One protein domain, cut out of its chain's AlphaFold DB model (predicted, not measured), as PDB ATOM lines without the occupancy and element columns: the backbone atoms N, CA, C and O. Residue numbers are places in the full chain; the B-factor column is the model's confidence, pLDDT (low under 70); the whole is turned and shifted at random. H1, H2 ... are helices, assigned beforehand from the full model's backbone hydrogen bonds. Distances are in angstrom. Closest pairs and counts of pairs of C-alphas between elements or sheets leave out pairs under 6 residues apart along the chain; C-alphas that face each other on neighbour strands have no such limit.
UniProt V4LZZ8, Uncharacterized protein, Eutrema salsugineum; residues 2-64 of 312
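Overview. This is residues 2 to 64 of the 312 residues of an uncharacterized protein of Eutrema salsugineum (UniProt V4LZZ8). The longest helix, H4, reaches out like an arm from a small body, where H2 folds back into short H3 at one end and meets tiny H1 near the other. Residues 50 to 64 stick out. The printed part has 63 residues with four named helices in order H1 to H4, holding 47 of them, and no named strand; its class is all helix, and it is only just compact, close to loose: radius of gyration of the C-alphas 12.6 A, spans 34 by 30 by 18 A.

Arrangement. Start at H4, residues 42 to 59: its residue 42 alone only just touches H3, residues 31 to 38, with 3 pairs of C-alphas within 8 A, closest Cys 35 and Pro 42, 6.1 A. H4 is close but not clearly touching H2, residues 11 to 27, about perpendicular at 82 degrees; the closest C-alphas, Tyr 19 and Leu 45, are 6.7 A apart. H2, with residues 22 to 26 alone, touches H3 in a helical hairpin, closest C-alphas Ser 25 and Gly 31, 4.7 A. H1, residues 2 to 5, touches residues 11 to 18 of H2 alone, closest C-alphas Ser 5 and Ala 14, 4.5 A. Every O i to N i+4 pair is within hydrogen-bond range in H2, H3 and H4.

Along the chain. Find C-alpha 42 at (-29.952, 43.816, -18.353); H4 runs 25.8 A to C-alpha 59 at (-53.816, 40.809, -9.006). H2 spans 24.9 A.

Size, cuts and confidence. The printed part has no cut, its links are tight, and pLDDT is under 70 at residues 2 to 3 and 61 to 64.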
ATOM      1  N   ILE A   2     -32.576  30.400 -29.601       56.09
ATOM      2  CA  ILE A   2     -32.851  28.962 -29.837       56.09
ATOM      3  C   ILE A   2     -32.674  28.106 -28.567       56.09
ATOM      4  O   ILE A   2     -33.473  27.218 -28.301       56.09
ATOM      5  N   TYR A   3     -31.692  28.431 -27.721       68.19
ATOM      6  CA  TYR A   3     -31.503  27.764 -26.427       68.19
ATOM      7  C   TYR A   3     -32.735  27.850 -25.504       68.19
ATOM      8  O   TYR A   3     -33.081  26.878 -24.841       68.19
ATOM      9  N   PHE A   4     -33.431  28.992 -25.479       74.06
ATOM     10  CA  PHE A   4     -34.590  29.201 -24.605       74.06
ATOM     11  C   PHE A   4     -35.900  28.680 -25.202       74.06
ATOM     12  O   PHE A   4     -36.830  28.370 -24.455       74.06
ATOM     13  N   SER A   5     -35.992  28.551 -26.530       72.81
ATOM     14  CA  SER A   5     -37.185  27.973 -27.155       72.81
ATOM     15  C   SER A   5     -37.350  26.502 -26.775       72.81
ATOM     16  O   SER A   5     -38.483  26.043 -26.640       72.81
ATOM     17  N   ALA A   6     -36.242  25.787 -26.526       74.75
ATOM     18  CA  ALA A   6     -36.212  24.400 -26.057       74.75
ATOM     19  C   ALA A   6     -37.116  23.461 -26.882       74.75
ATOM     20  O   ALA A   6     -37.728  22.548 -26.342       74.75
ATOM     21  N   GLY A   7     -37.255  23.729 -28.187       72.50
ATOM     22  CA  GLY A   7     -38.123  22.950 -29.076       72.50
ATOM     23  C   GLY A   7     -39.624  23.092 -28.796       72.50
ATOM     24  O   GLY A   7     -40.400  22.286 -29.279       72.50
ATOM     25  N   ASN A   8     -40.053  24.106 -28.041       81.25
ATOM     26  CA  ASN A   8     -41.452  24.274 -27.638       81.25
ATOM     27  C   ASN A   8     -42.264  25.170 -28.584       81.25
ATOM     28  O   ASN A   8     -43.406  25.491 -28.277       81.25
ATOM     29  N   TYR A   9     -41.720  25.590 -29.730       87.62
ATOM     30  CA  TYR A   9     -42.482  26.330 -30.753       87.62
ATOM     31  C   TYR A   9     -43.270  27.533 -30.179       87.62
ATOM     32  O   TYR A   9     -44.451  27.727 -30.466       87.62
ATOM     33  N   SER A  10     -42.640  28.295 -29.278       91.69
ATOM     34  CA  SER A  10     -43.226  29.471 -28.632       91.69
ATOM     35  C   SER A  10     -42.143  30.475 -28.253       91.69
ATOM     36  O   SER A  10     -41.291  30.195 -27.404       91.69
ATOM     37  N   ASP A  11     -42.206  31.653 -28.868       91.38
ATOM     38  CA  ASP A  11     -41.307  32.773 -28.583       91.38
ATOM     39  C   ASP A  11     -41.611  33.372 -27.203       91.38
ATOM     40  O   ASP A  11     -40.705  33.659 -26.420       91.38
ATOM     41  N   HIS A  12     -42.893  33.451 -26.839       92.44
ATOM     42  CA  HIS A  12     -43.330  33.943 -25.532       92.44
ATOM     43  C   HIS A  12     -42.819  33.058 -24.381       92.44
ATOM     44  O   HIS A  12     -42.283  33.575 -23.401       92.44
ATOM     45  N   LEU A  13     -42.893  31.725 -24.503       91.88
ATOM     46  CA  LEU A  13     -42.323  30.820 -23.495       91.88
ATOM     47  C   LEU A  13     -40.791  30.890 -23.455       91.88
ATOM     48  O   LEU A  13     -40.197  30.750 -22.384       91.88
ATOM     49  N   ALA A  14     -40.138  31.150 -24.592       92.25
ATOM     50  CA  ALA A  14     -38.698  31.383 -24.626       92.25
ATOM     51  C   ALA A  14     -38.310  32.637 -23.822       92.25
ATOM     52  O   ALA A  14     -37.333  32.605 -23.070       92.25
ATOM     53  N   LEU A  15     -39.095  33.717 -23.920       92.06
ATOM     54  CA  LEU A  15     -38.896  34.928 -23.116       92.06
ATOM     55  C   LEU A  15     -39.083  34.660 -21.619       92.06
ATOM     56  O   LEU A  15     -38.261  35.112 -20.821       92.06
ATOM     57  N   VAL A  16     -40.104  33.883 -21.236       91.38
ATOM     58  CA  VAL A  16     -40.323  33.510 -19.827       91.38
ATOM     59  C   VAL A  16     -39.120  32.748 -19.271       91.38
ATOM     60  O   VAL A  16     -38.583  33.124 -18.233       91.38
ATOM     61  N   ARG A  17     -38.609  31.750 -20.001       91.75
ATOM     62  CA  ARG A  17     -37.430  30.974 -19.576       91.75
ATOM     63  C   ARG A  17     -36.162  31.824 -19.493       91.75
ATOM     64  O   ARG A  17     -35.353  31.629 -18.585       91.75
ATOM     65  N   ALA A  18     -35.979  32.768 -20.417       94.12
ATOM     66  CA  ALA A  18     -34.861  33.708 -20.373       94.12
ATOM     67  C   ALA A  18     -34.928  34.601 -19.125       94.12
ATOM     68  O   ALA A  18     -33.918  34.779 -18.441       94.12
ATOM     69  N   TYR A  19     -36.120  35.110 -18.798       94.31
ATOM     70  CA  TYR A  19     -36.349  35.875 -17.578       94.31
ATOM     71  C   TYR A  19     -36.119  35.021 -16.322       94.31
ATOM     72  O   TYR A  19     -35.411  35.466 -15.424       94.31
ATOM     73  N   ASP A  20     -36.650  33.798 -16.254       92.31
ATOM     74  CA  ASP A  20     -36.521  32.944 -15.066       92.31
ATOM     75  C   ASP A  20     -35.053  32.558 -14.812       92.31
ATOM     76  O   ASP A  20     -34.572  32.611 -13.675       92.31
ATOM     77  N   GLY A  21     -34.300  32.253 -15.876       94.00
ATOM     78  CA  GLY A  21     -32.857  32.023 -15.799       94.00
ATOM     79  C   GLY A  21     -32.087  33.259 -15.320       94.00
ATOM     80  O   GLY A  21     -31.188  33.159 -14.475       94.00
ATOM     81  N   TRP A  22     -32.479  34.447 -15.785       95.81
ATOM     82  CA  TRP A  22     -31.914  35.701 -15.296       95.81
ATOM     83  C   TRP A  22     -32.268  35.967 -13.825       95.81
ATOM     84  O   TRP A  22     -31.384  36.275 -13.031       95.81
ATOM     85  N   LYS A  23     -33.525  35.783 -13.407       94.31
ATOM     86  CA  LYS A  23     -33.945  36.003 -12.014       94.31
ATOM     87  C   LYS A  23     -33.249  35.027 -11.060       94.31
ATOM     88  O   LYS A  23     -32.896  35.413  -9.947       94.31
ATOM     89  N   LYS A  24     -32.987  33.786 -11.490       94.31
ATOM     90  CA  LYS A  24     -32.177  32.823 -10.727       94.31
ATOM     91  C   LYS A  24     -30.723  33.282 -10.589       94.31
ATOM     92  O   LYS A  24     -30.221  33.347  -9.472       94.31
ATOM     93  N   SER A  25     -30.073  33.666 -11.688       93.94
ATOM     94  CA  SER A  25     -28.682  34.155 -11.653       93.94
ATOM     95  C   SER A  25     -28.519  35.472 -10.887       93.94
ATOM     96  O   SER A  25     -27.476  35.704 -10.282       93.94
ATOM     97  N   GLN A  26     -29.554  36.316 -10.824       92.69
ATOM     98  CA  GLN A  26     -29.556  37.494  -9.951       92.69
ATOM     99  C   GLN A  26     -29.431  37.128  -8.467       92.69
ATOM    100  O   GLN A  26     -28.690  37.790  -7.746       92.69
ATOM    101  N   LYS A  27     -30.084  36.049  -8.011       91.25
ATOM    102  CA  LYS A  27     -29.945  35.560  -6.623       91.25
ATOM    103  C   LYS A  27     -28.526  35.077  -6.313       91.25
ATOM    104  O   LYS A  27     -28.099  35.117  -5.166       91.25
ATOM    105  N   GLU A  28     -27.803  34.645  -7.340       92.69
ATOM    106  CA  GLU A  28     -26.412  34.190  -7.276       92.69
ATOM    107  C   GLU A  28     -25.411  35.322  -7.594       92.69
ATOM    108  O   GLU A  28     -24.232  35.054  -7.810       92.69
ATOM    109  N   TRP A  29     -25.866  36.583  -7.660       90.19
ATOM    110  CA  TRP A  29     -25.062  37.769  -8.002       90.19
ATOM    111  C   TRP A  29     -24.354  37.695  -9.369       90.19
ATOM    112  O   TRP A  29     -23.435  38.461  -9.653       90.19
ATOM    113  N   SER A  30     -24.810  36.806 -10.254       92.38
ATOM    114  CA  SER A  30     -24.223  36.532 -11.571       92.38
ATOM    115  C   SER A  30     -25.112  36.990 -12.738       92.38
ATOM    116  O   SER A  30     -24.823  36.704 -13.901       92.38
ATOM    117  N   GLY A  31     -26.169  37.764 -12.460       90.69
ATOM    118  CA  GLY A  31     -27.147  38.210 -13.461       90.69
ATOM    119  C   GLY A  31     -26.544  38.983 -14.643       90.69
ATOM    120  O   GLY A  31     -26.977  38.806 -15.780       90.69
ATOM    121  N   GLN A  32     -25.501  39.789 -14.413       90.94
ATOM    122  CA  GLN A  32     -24.804  40.510 -15.489       90.94
ATOM    123  C   GLN A  32     -24.060  39.550 -16.430       90.94
ATOM    124  O   GLN A  32     -24.139  39.690 -17.652       90.94
ATOM    125  N   ALA A  33     -23.373  38.550 -15.870       92.94
ATOM    126  CA  ALA A  33     -22.675  37.524 -16.639       92.94
ATOM    127  C   ALA A  33     -23.663  36.637 -17.414       92.94
ATOM    128  O   ALA A  33     -23.408  36.293 -18.569       92.94
ATOM    129  N   PHE A  34     -24.822  36.324 -16.822       94.62
ATOM    130  CA  PHE A  34     -25.905  35.616 -17.505       94.62
ATOM    131  C   PHE A  34     -26.418  36.393 -18.722       94.62
ATOM    132  O   PHE A  34     -26.553  35.811 -19.799       94.62
ATOM    133  N   CYS A  35     -26.668  37.699 -18.573       93.88
ATOM    134  CA  CYS A  35     -27.094  38.552 -19.682       93.88
ATOM    135  C   CYS A  35     -26.059  38.581 -20.807       93.88
ATOM    136  O   CYS A  35     -26.416  38.374 -21.965       93.88
ATOM    137  N   TRP A  36     -24.783  38.771 -20.458       92.81
ATOM    138  CA  TRP A  36     -23.682  38.778 -21.420       92.81
ATOM    139  C   TRP A  36     -23.602  37.464 -22.205       92.81
ATOM    140  O   TRP A  36     -23.592  37.472 -23.432       92.81
ATOM    141  N   LYS A  37     -23.630  36.324 -21.503       93.56
ATOM    142  CA  LYS A  37     -23.548  34.988 -22.110       93.56
ATOM    143  C   LYS A  37     -24.710  34.685 -23.064       93.56
ATOM    144  O   LYS A  37     -24.537  33.921 -24.006       93.56
ATOM    145  N   ASN A  38     -25.888  35.250 -22.806       92.62
ATOM    146  CA  ASN A  38     -27.116  34.938 -23.539       92.62
ATOM    147  C   ASN A  38     -27.587  36.064 -24.475       92.62
ATOM    148  O   ASN A  38     -28.683  35.957 -25.028       92.62
ATOM    149  N   TYR A  39     -26.775  37.111 -24.666       94.00
ATOM    150  CA  TYR A  39     -27.101  38.285 -25.488       94.00
ATOM    151  C   TYR A  39     -28.410  38.973 -25.065       94.00
ATOM    152  O   TYR A  39     -29.213  39.390 -25.897       94.00
ATOM    153  N   LEU A  40     -28.645  39.068 -23.753       94.56
ATOM    154  CA  LEU A  40     -29.826  39.713 -23.181       94.56
ATOM    155  C   LEU A  40     -29.474  41.109 -22.664       94.56
ATOM    156  O   LEU A  40     -28.380  41.336 -22.152       94.56
ATOM    157  N   SER A  41     -30.429  42.035 -22.745       95.50
ATOM    158  CA  SER A  41     -30.299  43.383 -22.182       95.50
ATOM    159  C   SER A  41     -30.632  43.377 -20.682       95.50
ATOM    160  O   SER A  41     -31.785  43.105 -20.321       95.50
ATOM    161  N   PRO A  42     -29.678  43.706 -19.785       93.44
ATOM    162  CA  PRO A  42     -29.952  43.816 -18.353       93.44
ATOM    163  C   PRO A  42     -31.026  44.861 -18.031       93.44
ATOM    164  O   PRO A  42     -31.842  44.647 -17.139       93.44
ATOM    165  N   GLN A  43     -31.035  45.988 -18.747       95.50
ATOM    166  CA  GLN A  43     -31.998  47.070 -18.547       95.50
ATOM    167  C   GLN A  43     -33.414  46.616 -18.905       95.50
ATOM    168  O   GLN A  43     -34.350  46.866 -18.149       95.50
ATOM    169  N   THR A  44     -33.564  45.895 -20.018       95.81
ATOM    170  CA  THR A  44     -34.860  45.364 -20.455       95.81
ATOM    171  C   THR A  44     -35.397  44.338 -19.461       95.81
ATOM    172  O   THR A  44     -36.564  44.406 -19.090       95.81
ATOM    173  N   LEU A  45     -34.551  43.429 -18.969       95.75
ATOM    174  CA  LEU A  45     -34.967  42.431 -17.980       95.75
ATOM    175  C   LEU A  45     -35.386  43.065 -16.649       95.75
ATOM    176  O   LEU A  45     -36.396  42.659 -16.083       95.75
ATOM    177  N   LYS A  46     -34.676  44.104 -16.190       95.12
ATOM    178  CA  LYS A  46     -35.079  44.889 -15.011       95.12
ATOM    179  C   LYS A  46     -36.415  45.610 -15.213       95.12
ATOM    180  O   LYS A  46     -37.220  45.652 -14.290       95.12
ATOM    181  N   ALA A  47     -36.665  46.158 -16.404       96.88
ATOM    182  CA  ALA A  47     -37.949  46.785 -16.719       96.88
ATOM    183  C   ALA A  47     -39.097  45.762 -16.688       96.88
ATOM    184  O   ALA A  47     -40.121  46.012 -16.056       96.88
ATOM    185  N   ILE A  48     -38.895  44.582 -17.289       95.62
ATOM    186  CA  ILE A  48     -39.856  43.470 -17.235       95.62
ATOM    187  C   ILE A  48     -40.111  43.043 -15.784       95.62
ATOM    188  O   ILE A  48     -41.261  42.854 -15.401       95.62
ATOM    189  N   ASP A  49     -39.061  42.917 -14.969       95.06
ATOM    190  CA  ASP A  49     -39.158  42.553 -13.551       95.06
ATOM    191  C   ASP A  49     -40.049  43.523 -12.769       95.06
ATOM    192  O   ASP A  49     -41.008  43.107 -12.124       95.06
ATOM    193  N   SER A  50     -39.790  44.823 -12.927       95.56
ATOM    194  CA  SER A  50     -40.579  45.886 -12.301       95.56
ATOM    195  C   SER A  50     -42.052  45.840 -12.723       95.56
ATOM    196  O   SER A  50     -42.939  45.941 -11.879       95.56
ATOM    197  N   MET A  51     -42.335  45.632 -14.014       95.50
ATOM    198  CA  MET A  51     -43.712  45.505 -14.506       95.50
ATOM    199  C   MET A  51     -44.414  44.259 -13.955       95.50
ATOM    200  O   MET A  51     -45.585  44.326 -13.587       95.50
ATOM    201  N   ARG A  52     -43.715  43.119 -13.863       91.81
ATOM    202  CA  ARG A  52     -44.282  41.890 -13.286       91.81
ATOM    203  C   ARG A  52     -44.655  42.080 -11.820       91.81
ATOM    204  O   ARG A  52     -45.738  41.662 -11.428       91.81
ATOM    205  N   GLU A  53     -43.797  42.720 -11.030       91.19
ATOM    206  CA  GLU A  53     -44.082  43.018  -9.621       91.19
ATOM    207  C   GLU A  53     -45.305  43.935  -9.473       91.19
ATOM    208  O   GLU A  53     -46.163  43.680  -8.628       91.19
ATOM    209  N   GLN A  54     -45.446  44.937 -10.347       93.44
ATOM    210  CA  GLN A  54     -46.632  45.800 -10.377       93.44
ATOM    211  C   GLN A  54     -47.912  45.012 -10.690       93.44
ATOM    212  O   GLN A  54     -48.903  45.162  -9.979       93.44
ATOM    213  N   PHE A  55     -47.902  44.132 -11.697       91.38
ATOM    214  CA  PHE A  55     -49.075  43.309 -12.016       91.38
ATOM    215  C   PHE A  55     -49.433  42.325 -10.898       91.38
ATOM    216  O   PHE A  55     -50.611  42.149 -10.602       91.38
ATOM    217  N   LEU A  56     -48.440  41.715 -10.247       89.00
ATOM    218  CA  LEU A  56     -48.682  40.808  -9.121       89.00
ATOM    219  C   LEU A  56     -49.293  41.526  -7.919       89.00
ATOM    220  O   LEU A  56     -50.186  40.980  -7.278       89.00
ATOM    221  N   CYS A  57     -48.847  42.753  -7.649       87.88
ATOM    222  CA  CYS A  57     -49.420  43.593  -6.604       87.88
ATOM    223  C   CYS A  57     -50.903  43.895  -6.873       87.88
ATOM    224  O   CYS A  57     -51.717  43.838  -5.961       87.88
ATOM    225  N   LEU A  58     -51.268  44.154  -8.134       87.56
ATOM    226  CA  LEU A  58     -52.652  44.441  -8.521       87.56
ATOM    227  C   LEU A  58     -53.561  43.206  -8.506       87.56
ATOM    228  O   LEU A  58     -54.752  43.332  -8.235       87.56
ATOM    229  N   LEU A  59     -53.026  42.031  -8.844       82.94
ATOM    230  CA  LEU A  59     -53.816  40.809  -9.006       82.94
ATOM    231  C   LEU A  59     -53.928  39.972  -7.726       82.94
ATOM    232  O   LEU A  59     -54.715  39.029  -7.727       82.94
ATOM    233  N   GLU A  60     -53.135  40.255  -6.685       77.12
ATOM    234  CA  GLU A  60     -53.109  39.549  -5.385       77.12
ATOM    235  C   GLU A  60     -53.080  38.005  -5.490       77.12
ATOM    236  O   GLU A  60     -53.511  37.288  -4.586       77.12
ATOM    237  N   THR A  61     -52.573  37.460  -6.600       67.94
ATOM    238  CA  THR A  61     -52.676  36.032  -6.923       67.94
ATOM    239  C   THR A  61     -51.306  35.380  -7.095       67.94
ATOM    240  O   THR A  61     -50.398  35.961  -7.700       67.94
ATOM    241  N   PRO A  62     -51.127  34.146  -6.589       64.62
ATOM    242  CA  PRO A  62     -49.921  33.379  -6.850       64.62
ATOM    243  C   PRO A  62     -49.891  32.911  -8.310       64.62
ATOM    244  O   PRO A  62     -50.897  32.470  -8.867       64.62
ATOM    245  N   LEU A  63     -48.709  32.957  -8.925       63.75
ATOM    246  CA  LEU A  63     -48.496  32.434 -10.273       63.75
ATOM    247  C   LEU A  63     -48.447  30.901 -10.240       63.75
ATOM    248  O   LEU A  63     -47.559  30.321  -9.615       63.75
ATOM    249  N   CYS A  64     -49.360  30.240 -10.953       64.56
ATOM    250  CA  CYS A  64     -49.250  28.818 -11.274       64.56
ATOM    251  C   CYS A  64     -48.632  28.673 -12.669       64.56
ATOM    252  O   CYS A  64     -49.139  29.253 -13.628       64.56
TER     253      CYS A  64